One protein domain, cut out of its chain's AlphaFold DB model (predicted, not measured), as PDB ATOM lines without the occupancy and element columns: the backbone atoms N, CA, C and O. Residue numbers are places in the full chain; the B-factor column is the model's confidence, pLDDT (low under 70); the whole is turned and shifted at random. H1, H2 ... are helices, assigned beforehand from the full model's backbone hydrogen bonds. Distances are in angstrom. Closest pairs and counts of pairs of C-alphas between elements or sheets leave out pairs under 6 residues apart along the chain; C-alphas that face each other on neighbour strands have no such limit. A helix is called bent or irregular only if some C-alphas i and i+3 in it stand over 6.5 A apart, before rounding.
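This is residues 167 to 215 and 235 to 253 of the 253 residues of the protein "Exocyst subunit Exo70 family protein" of Triticum aestivum (UniProt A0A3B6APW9). Two long helices, H1 and the bent H2, make the legs of a U that run opposite ways with a gap between them, and the short helix H3 sits to one side of that gap, packing on the H2a arm of H2 and coming near H1. H2 is the longest helix and reaches along nearly the whole length of the rod, while H1 is shorter. The printed part has 68 residues with three named helices, in the order H1, H2, H3, and no named strand; its class is all helix. It is compact, with a radius of gyration of the C-alphas of 12.4 A, and its C-alphas span 40 by 19 by 14 A.

H1, residues 168 to 182, touches no helix. A short link of 6 residues joins it to H2, residues 189 to 215. By its hydrogen bonds H2 was assigned as one helix, but it is bent: C-alphas 202 and 205 are 7.0 A apart. Its arms, H2a, residues 189 to 202, and H2b, residues 205 to 215, stand at a shallow tilt of 31 degrees. H1 is apart from both arms. H3, residues 240 to 247, touches H2a, which meets it with residues 196 to 200 alone; the closest C-alphas, those of Val 200 and Glu 244, are 5.8 A apart. H2a and H3 run opposite ways at a shallow tilt of 31 degrees. H2b and H3 only just touch, with 3 pairs of C-alphas within 8 A, the closest being those of Glu 208 and Gly 240 at 6.0 A. They run opposite ways at a steep tilt of 35.2 degrees, only just past shallow. H1 and H3 are close but not clearly touching: their closest C-alphas, those of Cys 179 and Ile 247, are 7.1 A apart. These two run the same way at a shallow tilt of 26 degrees. In H1, H2a and H3 every O i to N i+4 pair is within hydrogen-bond range; in H2b it is 6 of 7.

H1 begins at C-alpha 168, at (339.999, 330.965, 227.540), and measures 20.8 A from first to last C-alpha. H2a begins at C-alpha 189, at (360.756, 340.462, 205.339), and measures 20.1 A; H2b measures 15.6 A. H3 measures 10.5 A and ends at C-alpha 247, at (351.422, 338.472, 216.707).

The two C-alphas farthest apart, those of Gly 188 and Ser 215, are 40.0 A apart. Residues 216 to 234 are not printed, and C-alphas 215 and 235 on either side of this cut are 19.3 A apart; the link from H2 to H3 runs across it. The printed part ends at Gly 253, the chain's last residue. The mean pLDDT of the printed part is 87.6, and residues 214 to 215, 235 to 236, 238 and 253 are under 70.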
ATOM      1  N   ASN A 167     338.948 326.669 225.413       85.19
ATOM      2  CA  ASN A 167     338.459 327.608 226.424       85.19
ATOM      3  C   ASN A 167     339.517 328.692 226.709       85.19
ATOM      4  O   ASN A 167     340.693 328.516 226.401       85.19
ATOM      5  N   SER A 168     339.124 329.794 227.352       80.00
ATOM      6  CA  SER A 168     339.999 330.965 227.540       80.00
ATOM      7  C   SER A 168     341.334 330.676 228.244       80.00
ATOM      8  O   SER A 168     342.334 331.313 227.921       80.00
ATOM      9  N   ASP A 169     341.366 329.741 229.199       79.50
ATOM     10  CA  ASP A 169     342.593 329.422 229.941       79.50
ATOM     11  C   ASP A 169     343.550 328.570 229.094       79.50
ATOM     12  O   ASP A 169     344.747 328.858 229.045       79.50
ATOM     13  N   MET A 170     343.019 327.583 228.364       87.12
ATOM     14  CA  MET A 170     343.794 326.780 227.410       87.12
ATOM     15  C   MET A 170     344.258 327.615 226.213       87.12
ATOM     16  O   MET A 170     345.408 327.497 225.800       87.12
ATOM     17  N   PHE A 171     343.406 328.513 225.710       90.75
ATOM     18  CA  PHE A 171     343.744 329.445 224.636       90.75
ATOM     19  C   PHE A 171     344.955 330.299 225.010       90.75
ATOM     20  O   PHE A 171     345.918 330.360 224.258       90.75
ATOM     21  N   ALA A 172     344.946 330.935 226.188       88.19
ATOM     22  CA  ALA A 172     346.033 331.828 226.587       88.19
ATOM     23  C   ALA A 172     347.374 331.092 226.759       88.19
ATOM     24  O   ALA A 172     348.433 331.690 226.547       88.19
ATOM     25  N   ALA A 173     347.334 329.819 227.168       89.62
ATOM     26  CA  ALA A 173     348.513 328.970 227.253       89.62
ATOM     27  C   ALA A 173     349.038 328.582 225.870       89.62
ATOM     28  O   ALA A 173     350.202 328.860 225.589       89.62
ATOM     29  N   GLU A 174     348.183 328.034 225.007       92.12
ATOM     30  CA  GLU A 174     348.614 327.578 223.684       92.12
ATOM     31  C   GLU A 174     348.987 328.725 222.757       92.12
ATOM     32  O   GLU A 174     350.020 328.667 222.105       92.12
ATOM     33  N   PHE A 175     348.239 329.828 222.770       93.81
ATOM     34  CA  PHE A 175     348.612 331.031 222.028       93.81
ATOM     35  C   PHE A 175     350.019 331.505 222.414       93.81
ATOM     36  O   PHE A 175     350.832 331.807 221.547       93.81
ATOM     37  N   ARG A 176     350.339 331.538 223.718       91.44
ATOM     38  CA  ARG A 176     351.679 331.930 224.172       91.44
ATOM     39  C   ARG A 176     352.738 330.926 223.726       91.44
ATOM     40  O   ARG A 176     353.770 331.361 223.238       91.44
ATOM     41  N   ALA A 177     352.484 329.628 223.877       91.38
ATOM     42  CA  ALA A 177     353.419 328.589 223.458       91.38
ATOM     43  C   ALA A 177     353.712 328.667 221.949       91.38
ATOM     44  O   ALA A 177     354.876 328.653 221.550       91.38
ATOM     45  N   THR A 178     352.673 328.847 221.127       93.44
ATOM     46  CA  THR A 178     352.801 329.075 219.684       93.44
ATOM     47  C   THR A 178     353.616 330.334 219.400       93.44
ATOM     48  O   THR A 178     354.565 330.273 218.622       93.44
ATOM     49  N   CYS A 179     353.317 331.461 220.055       92.81
ATOM     50  CA  CYS A 179     354.074 332.695 219.849       92.81
ATOM     51  C   CYS A 179     355.550 332.569 220.248       92.81
ATOM     52  O   CYS A 179     356.421 333.009 219.500       92.81
ATOM     53  N   ASP A 180     355.835 331.977 221.408       90.38
ATOM     54  CA  ASP A 180     357.197 331.824 221.918       90.38
ATOM     55  C   ASP A 180     358.018 330.931 220.974       90.38
ATOM     56  O   ASP A 180     359.135 331.296 220.608       90.38
ATOM     57  N   CYS A 181     357.437 329.829 220.490       89.00
ATOM     58  CA  CYS A 181     358.060 328.955 219.494       89.00
ATOM     59  C   CYS A 181     358.377 329.715 218.193       89.00
ATOM     60  O   CYS A 181     359.531 329.801 217.764       89.00
ATOM     61  N   GLN A 182     357.360 330.347 217.606       92.06
ATOM     62  CA  GLN A 182     357.456 330.963 216.283       92.06
ATOM     63  C   GLN A 182     358.220 332.292 216.264       92.06
ATOM     64  O   GLN A 182     358.647 332.747 215.205       92.06
ATOM     65  N   SER A 183     358.441 332.921 217.422       89.12
ATOM     66  CA  SER A 183     359.263 334.135 217.531       89.12
ATOM     67  C   SER A 183     360.695 333.935 217.018       89.12
ATOM     68  O   SER A 183     361.287 334.872 216.491       89.12
ATOM     69  N   THR A 184     361.210 332.706 217.115       86.38
ATOM     70  CA  THR A 184     362.581 332.329 216.739       86.38
ATOM     71  C   THR A 184     362.736 331.914 215.276       86.38
ATOM     72  O   THR A 184     363.845 331.638 214.821       86.38
ATOM     73  N   TRP A 185     361.634 331.818 214.534       88.75
ATOM     74  CA  TRP A 185     361.667 331.343 213.159       88.75
ATOM     75  C   TRP A 185     362.085 332.450 212.194       88.75
ATOM     76  O   TRP A 185     361.613 333.585 212.279       88.75
ATOM     77  N   LYS A 186     362.923 332.094 211.218       86.81
ATOM     78  CA  LYS A 186     363.402 333.023 210.192       86.81
ATOM     79  C   LYS A 186     362.406 333.107 209.042       86.81
ATOM     80  O   LYS A 186     362.179 332.127 208.335       86.81
ATOM     81  N   VAL A 187     361.843 334.292 208.823       89.12
ATOM     82  CA  VAL A 187     360.900 334.567 207.726       89.12
ATOM     83  C   VAL A 187     361.373 335.778 206.929       89.12
ATOM     84  O   VAL A 187     361.750 336.804 207.510       89.12
ATOM     85  N   GLY A 188     361.352 335.673 205.596       85.25
ATOM     86  CA  GLY A 188     361.695 336.783 204.699       85.25
ATOM     87  C   GLY A 188     360.828 338.019 204.965       85.25
ATOM     88  O   GLY A 188     359.654 337.881 205.282       85.25
ATOM     89  N   ALA A 189     361.394 339.226 204.859       86.56
ATOM     90  CA  ALA A 189     360.756 340.462 205.339       86.56
ATOM     91  C   ALA A 189     359.344 340.714 204.766       86.56
ATOM     92  O   ALA A 189     358.418 340.983 205.527       86.56
ATOM     93  N   GLU A 190     359.168 340.560 203.451       83.88
ATOM     94  CA  GLU A 190     357.865 340.717 202.784       83.88
ATOM     95  C   GLU A 190     356.844 339.685 203.283       83.88
ATOM     96  O   GLU A 190     355.765 340.033 203.763       83.88
ATOM     97  N   LEU A 191     357.219 338.401 203.259       89.31
ATOM     98  CA  LEU A 191     356.368 337.313 203.744       89.31
ATOM     99  C   LEU A 191     356.008 337.505 205.221       89.31
ATOM    100  O   LEU A 191     354.875 337.264 205.619       89.31
ATOM    101  N   ARG A 192     356.953 337.984 206.030       92.62
ATOM    102  CA  ARG A 192     356.774 338.235 207.460       92.62
ATOM    103  C   ARG A 192     355.668 339.246 207.723       92.62
ATOM    104  O   ARG A 192     354.834 339.013 208.595       92.62
ATOM    105  N   TYR A 193     355.660 340.356 206.988       90.94
ATOM    106  CA  TYR A 193     354.641 341.390 207.143       90.94
ATOM    107  C   TYR A 193     353.247 340.847 206.813       90.94
ATOM    108  O   TYR A 193     352.334 340.953 207.636       90.94
ATOM    109  N   HIS A 194     353.112 340.194 205.656       91.62
ATOM    110  CA  HIS A 194     351.844 339.617 205.216       91.62
ATOM    111  C   HIS A 194     351.358 338.505 206.148       91.62
ATOM    112  O   HIS A 194     350.209 338.524 206.576       91.62
ATOM    113  N   LEU A 195     352.235 337.582 206.540       95.19
ATOM    114  CA  LEU A 195     351.859 336.451 207.380       95.19
ATOM    115  C   LEU A 195     351.420 336.895 208.780       95.19
ATOM    116  O   LEU A 195     350.457 336.360 209.316       95.19
ATOM    117  N   ARG A 196     352.068 337.914 209.364       96.50
ATOM    118  CA  ARG A 196     351.610 338.504 210.633       96.50
ATOM    119  C   ARG A 196     350.198 339.068 210.508       96.50
ATOM    120  O   ARG A 196     349.403 338.865 211.418       96.50
ATOM    121  N   GLN A 197     349.893 339.765 209.414       96.19
ATOM    122  CA  GLN A 197     348.553 340.303 209.183       96.19
ATOM    123  C   GLN A 197     347.517 339.180 209.051       96.19
ATOM    124  O   GLN A 197     346.502 339.203 209.734       96.19
ATOM    125  N   GLU A 198     347.827 338.153 208.268       96.69
ATOM    126  CA  GLU A 198     346.954 336.992 208.063       96.69
ATOM    127  C   GLU A 198     346.665 336.249 209.376       96.69
ATOM    128  O   GLU A 198     345.527 335.883 209.650       96.69
ATOM    129  N   ILE A 199     347.666 336.090 210.251       97.44
ATOM    130  CA  ILE A 199     347.463 335.503 211.586       97.44
ATOM    131  C   ILE A 199     346.558 336.394 212.449       97.44
ATOM    132  O   ILE A 199     345.699 335.875 213.163       97.44
ATOM    133  N   VAL A 200     346.730 337.723 212.406       96.69
ATOM    134  CA  VAL A 200     345.858 338.668 213.130       96.69
ATOM    135  C   VAL A 200     344.413 338.501 212.675       96.69
ATOM    136  O   VAL A 200     343.543 338.258 213.513       96.69
ATOM    137  N   ASP A 201     344.179 338.555 211.367       96.06
ATOM    138  CA  ASP A 201     342.844 338.465 210.774       96.06
ATOM    139  C   ASP A 201     342.195 337.098 211.042       96.06
ATOM    140  O   ASP A 201     340.977 336.991 211.185       96.06
ATOM    141  N   PHE A 202     343.010 336.053 211.194       96.12
ATOM    142  CA  PHE A 202     342.554 334.703 211.495       96.12
ATOM    143  C   PHE A 202     342.245 334.461 212.986       96.12
ATOM    144  O   PHE A 202     341.334 333.702 213.327       96.12
ATOM    145  N   VAL A 203     343.007 335.062 213.906       94.56
ATOM    146  CA  VAL A 203     342.931 334.759 215.350       94.56
ATOM    147  C   VAL A 203     342.079 335.765 216.116       94.56
ATOM    148  O   VAL A 203     341.326 335.369 217.009       94.56
ATOM    149  N   VAL A 204     342.203 337.057 215.808       93.69
ATOM    150  CA  VAL A 204     341.629 338.129 216.633       93.69
ATOM    151  C   VAL A 204     340.098 338.180 216.557       93.69
ATOM    152  O   VAL A 204     339.479 338.151 217.625       93.69
ATOM    153  N   PRO A 205     339.450 338.178 215.374       93.69
ATOM    154  CA  PRO A 205     337.995 338.317 215.310       93.69
ATOM    155  C   PRO A 205     337.224 337.192 216.031       93.69
ATOM    156  O   PRO A 205     336.338 337.506 216.831       93.69
ATOM    157  N   PRO A 206     337.563 335.893 215.858       89.75
ATOM    158  CA  PRO A 206     336.902 334.819 216.606       89.75
ATOM    159  C   PRO A 206     337.096 334.940 218.121       89.75
ATOM    160  O   PRO A 206     336.194 334.631 218.904       89.75
ATOM    161  N   TYR A 207     338.269 335.412 218.550       89.19
ATOM    162  CA  TYR A 207     338.559 335.617 219.959       89.19
ATOM    163  C   TYR A 207     337.706 336.742 220.564       89.19
ATOM    164  O   TYR A 207     337.091 336.546 221.615       89.19
ATOM    165  N   GLU A 208     337.601 337.892 219.898       89.44
ATOM    166  CA  GLU A 208     336.787 339.020 220.369       89.44
ATOM    167  C   GLU A 208     335.287 338.701 220.400       89.44
ATOM    168  O   GLU A 208     334.593 339.083 221.349       89.44
ATOM    169  N   ALA A 209     334.793 337.932 219.427       87.50
ATOM    170  CA  ALA A 209     333.426 337.414 219.452       87.50
ATOM    171  C   ALA A 209     333.184 336.555 220.708       87.50
ATOM    172  O   ALA A 209     332.218 336.774 221.439       87.50
ATOM    173  N   SER A 210     334.122 335.657 221.039       84.38
ATOM    174  CA  SER A 210     334.019 334.799 222.229       84.38
ATOM    175  C   SER A 210     334.033 335.573 223.558       84.38
ATOM    176  O   SER A 210     333.403 335.156 224.537       84.38
ATOM    177  N   LEU A 211     334.736 336.712 223.608       82.31
ATOM    178  CA  LEU A 211     334.725 337.618 224.760       82.31
ATOM    179  C   LEU A 211     333.378 338.337 224.887       82.31
ATOM    180  O   LEU A 211     332.842 338.452 225.992       82.31
ATOM    181  N   SER A 212     332.822 338.779 223.759       80.88
ATOM    182  CA  SER A 212     331.553 339.506 223.695       80.88
ATOM    183  C   SER A 212     330.373 338.624 224.114       80.88
ATOM    184  O   SER A 212     329.591 339.029 224.977       80.88
ATOM    185  N   ASP A 213     330.300 337.382 223.626       75.56
ATOM    186  CA  ASP A 213     329.246 336.419 223.989       75.56
ATOM    187  C   ASP A 213     329.222 336.103 225.491       75.56
ATOM    188  O   ASP A 213     328.158 335.965 226.105       75.56
ATOM    189  N   ARG A 214     330.397 336.052 226.128       66.12
ATOM    190  CA  ARG A 214     330.512 335.892 227.587       66.12
ATOM    191  C   ARG A 214     330.033 337.109 228.369       66.12
ATOM    192  O   ARG A 214     329.592 336.948 229.502       66.12
ATOM    193  N   SER A 215     330.148 338.305 227.798       60.56
ATOM    194  CA  SER A 215     329.667 339.537 228.431       60.56
ATOM    195  C   SER A 215     328.146 339.705 228.309       60.56
ATOM    196  O   SER A 215     327.521 340.237 229.224       60.56
ATOM    197  N   LYS A 235     348.906 335.009 232.497       63.00
ATOM    198  CA  LYS A 235     348.393 336.306 232.036       63.00
ATOM    199  C   LYS A 235     347.311 336.016 230.993       63.00
ATOM    200  O   LYS A 235     347.641 335.440 229.954       63.00
ATOM    201  N   ARG A 236     346.052 336.311 231.322       67.94
ATOM    202  CA  ARG A 236     344.954 336.275 230.358       67.94
ATOM    203  C   ARG A 236     345.130 337.453 229.408       67.94
ATOM    204  O   ARG A 236     345.695 338.478 229.790       67.94
ATOM    205  N   TYR A 237     344.724 337.241 228.168       75.06
ATOM    206  CA  TYR A 237     344.532 338.333 227.234       75.06
ATOM    207  C   TYR A 237     343.125 338.868 227.487       75.06
ATOM    208  O   TYR A 237     342.208 338.081 227.709       75.06
ATOM    209  N   ASP A 238     342.984 340.184 227.564       69.25
ATOM    210  CA  ASP A 238     341.707 340.824 227.897       69.25
ATOM    211  C   ASP A 238     341.115 341.563 226.684       69.25
ATOM    212  O   ASP A 238     339.955 341.964 226.716       69.25
ATOM    213  N   THR A 239     341.893 341.738 225.605       85.38
ATOM    214  CA  THR A 239     341.475 342.414 224.365       85.38
ATOM    215  C   THR A 239     342.161 341.819 223.131       85.38
ATOM    216  O   THR A 239     343.275 341.291 223.232       85.38
ATOM    217  N   GLY A 240     341.546 341.957 221.949       87.94
ATOM    218  CA  GLY A 240     342.166 341.574 220.677       87.94
ATOM    219  C   GLY A 240     343.448 342.352 220.377       87.94
ATOM    220  O   GLY A 240     344.426 341.769 219.918       87.94
ATOM    221  N   ALA A 241     343.518 343.627 220.776       90.44
ATOM    222  CA  ALA A 241     344.722 344.454 220.637       90.44
ATOM    223  C   ALA A 241     345.961 343.864 221.345       90.44
ATOM    224  O   ALA A 241     347.090 344.027 220.879       90.44
ATOM    225  N   GLN A 242     345.781 343.151 222.467       90.69
ATOM    226  CA  GLN A 242     346.897 342.472 223.137       90.69
ATOM    227  C   GLN A 242     347.395 341.254 222.348       90.69
ATOM    228  O   GLN A 242     348.599 340.984 222.357       90.69
ATOM    229  N   LEU A 243     346.490 340.526 221.683       92.50
ATOM    230  CA  LEU A 243     346.853 339.417 220.799       92.50
ATOM    231  C   LEU A 243     347.569 339.936 219.560       92.50
ATOM    232  O   LEU A 243     348.645 339.439 219.238       92.50
ATOM    233  N   GLU A 244     347.029 340.979 218.929       94.69
ATOM    234  CA  GLU A 244     347.662 341.623 217.783       94.69
ATOM    235  C   GLU A 244     349.085 342.060 218.127       94.69
ATOM    236  O   GLU A 244     350.028 341.649 217.456       94.69
ATOM    237  N   GLY A 245     349.278 342.803 219.222       92.50
ATOM    238  CA  GLY A 245     350.610 343.250 219.637       92.50
ATOM    239  C   GLY A 245     351.610 342.104 219.831       92.50
ATOM    240  O   GLY A 245     352.803 342.280 219.588       92.50
ATOM    241  N   LYS A 246     351.141 340.912 220.223       92.75
ATOM    242  CA  LYS A 246     351.977 339.705 220.305       92.75
ATOM    243  C   LYS A 246     352.267 339.092 218.941       92.75
ATOM    244  O   LYS A 246     353.421 338.761 218.680       92.75
ATOM    245  N   ILE A 247     351.267 338.995 218.071       95.50
ATOM    246  CA  ILE A 247     351.422 338.472 216.707       95.50
ATOM    247  C   ILE A 247     352.383 339.351 215.894       95.50
ATOM    248  O   ILE A 247     353.226 338.844 215.154       95.50
ATOM    249  N   ARG A 248     352.340 340.674 216.087       93.25
ATOM    250  CA  ARG A 248     353.257 341.618 215.427       93.25
ATOM    251  C   ARG A 248     354.732 341.385 215.775       93.25
ATOM    252  O   ARG A 248     355.578 341.821 215.002       93.25
ATOM    253  N   GLY A 249     355.035 340.703 216.882       90.44
ATOM    254  CA  GLY A 249     356.395 340.357 217.309       90.44
ATOM    255  C   GLY A 249     356.873 338.952 216.915       90.44
ATOM    256  O   GLY A 249     357.922 338.528 217.388       90.44
ATOM    257  N   LEU A 250     356.117 338.198 216.108       92.75
ATOM    258  CA  LEU A 250     356.524 336.860 215.645       92.75
ATOM    259  C   LEU A 250     357.604 336.930 214.569       92.75
ATOM    260  O   LEU A 250     357.586 337.863 213.778       92.75
ATOM    261  N   PHE A 251     358.447 335.905 214.435       89.94
ATOM    262  CA  PHE A 251     359.451 335.800 213.365       89.94
ATOM    263  C   PHE A 251     360.566 336.868 213.406       89.94
ATOM    264  O   PHE A 251     360.926 337.442 212.376       89.94
ATOM    265  N   GLU A 252     361.076 337.182 214.597       83.50
ATOM    266  CA  GLU A 252     362.188 338.133 214.791       83.50
ATOM    267  C   GLU A 252     363.555 337.432 214.950       83.50
ATOM    268  O   GLU A 252     364.539 338.079 215.311       83.50
ATOM    269  N   GLY A 253     363.611 336.113 214.722       63.12
ATOM    270  CA  GLY A 253     364.832 335.294 214.779       63.12
ATOM    271  C   GLY A 253     365.720 335.348 213.538       63.12
ATOM    272  O   GLY A 253     365.329 335.957 212.515       63.12
TER     273      GLY A 253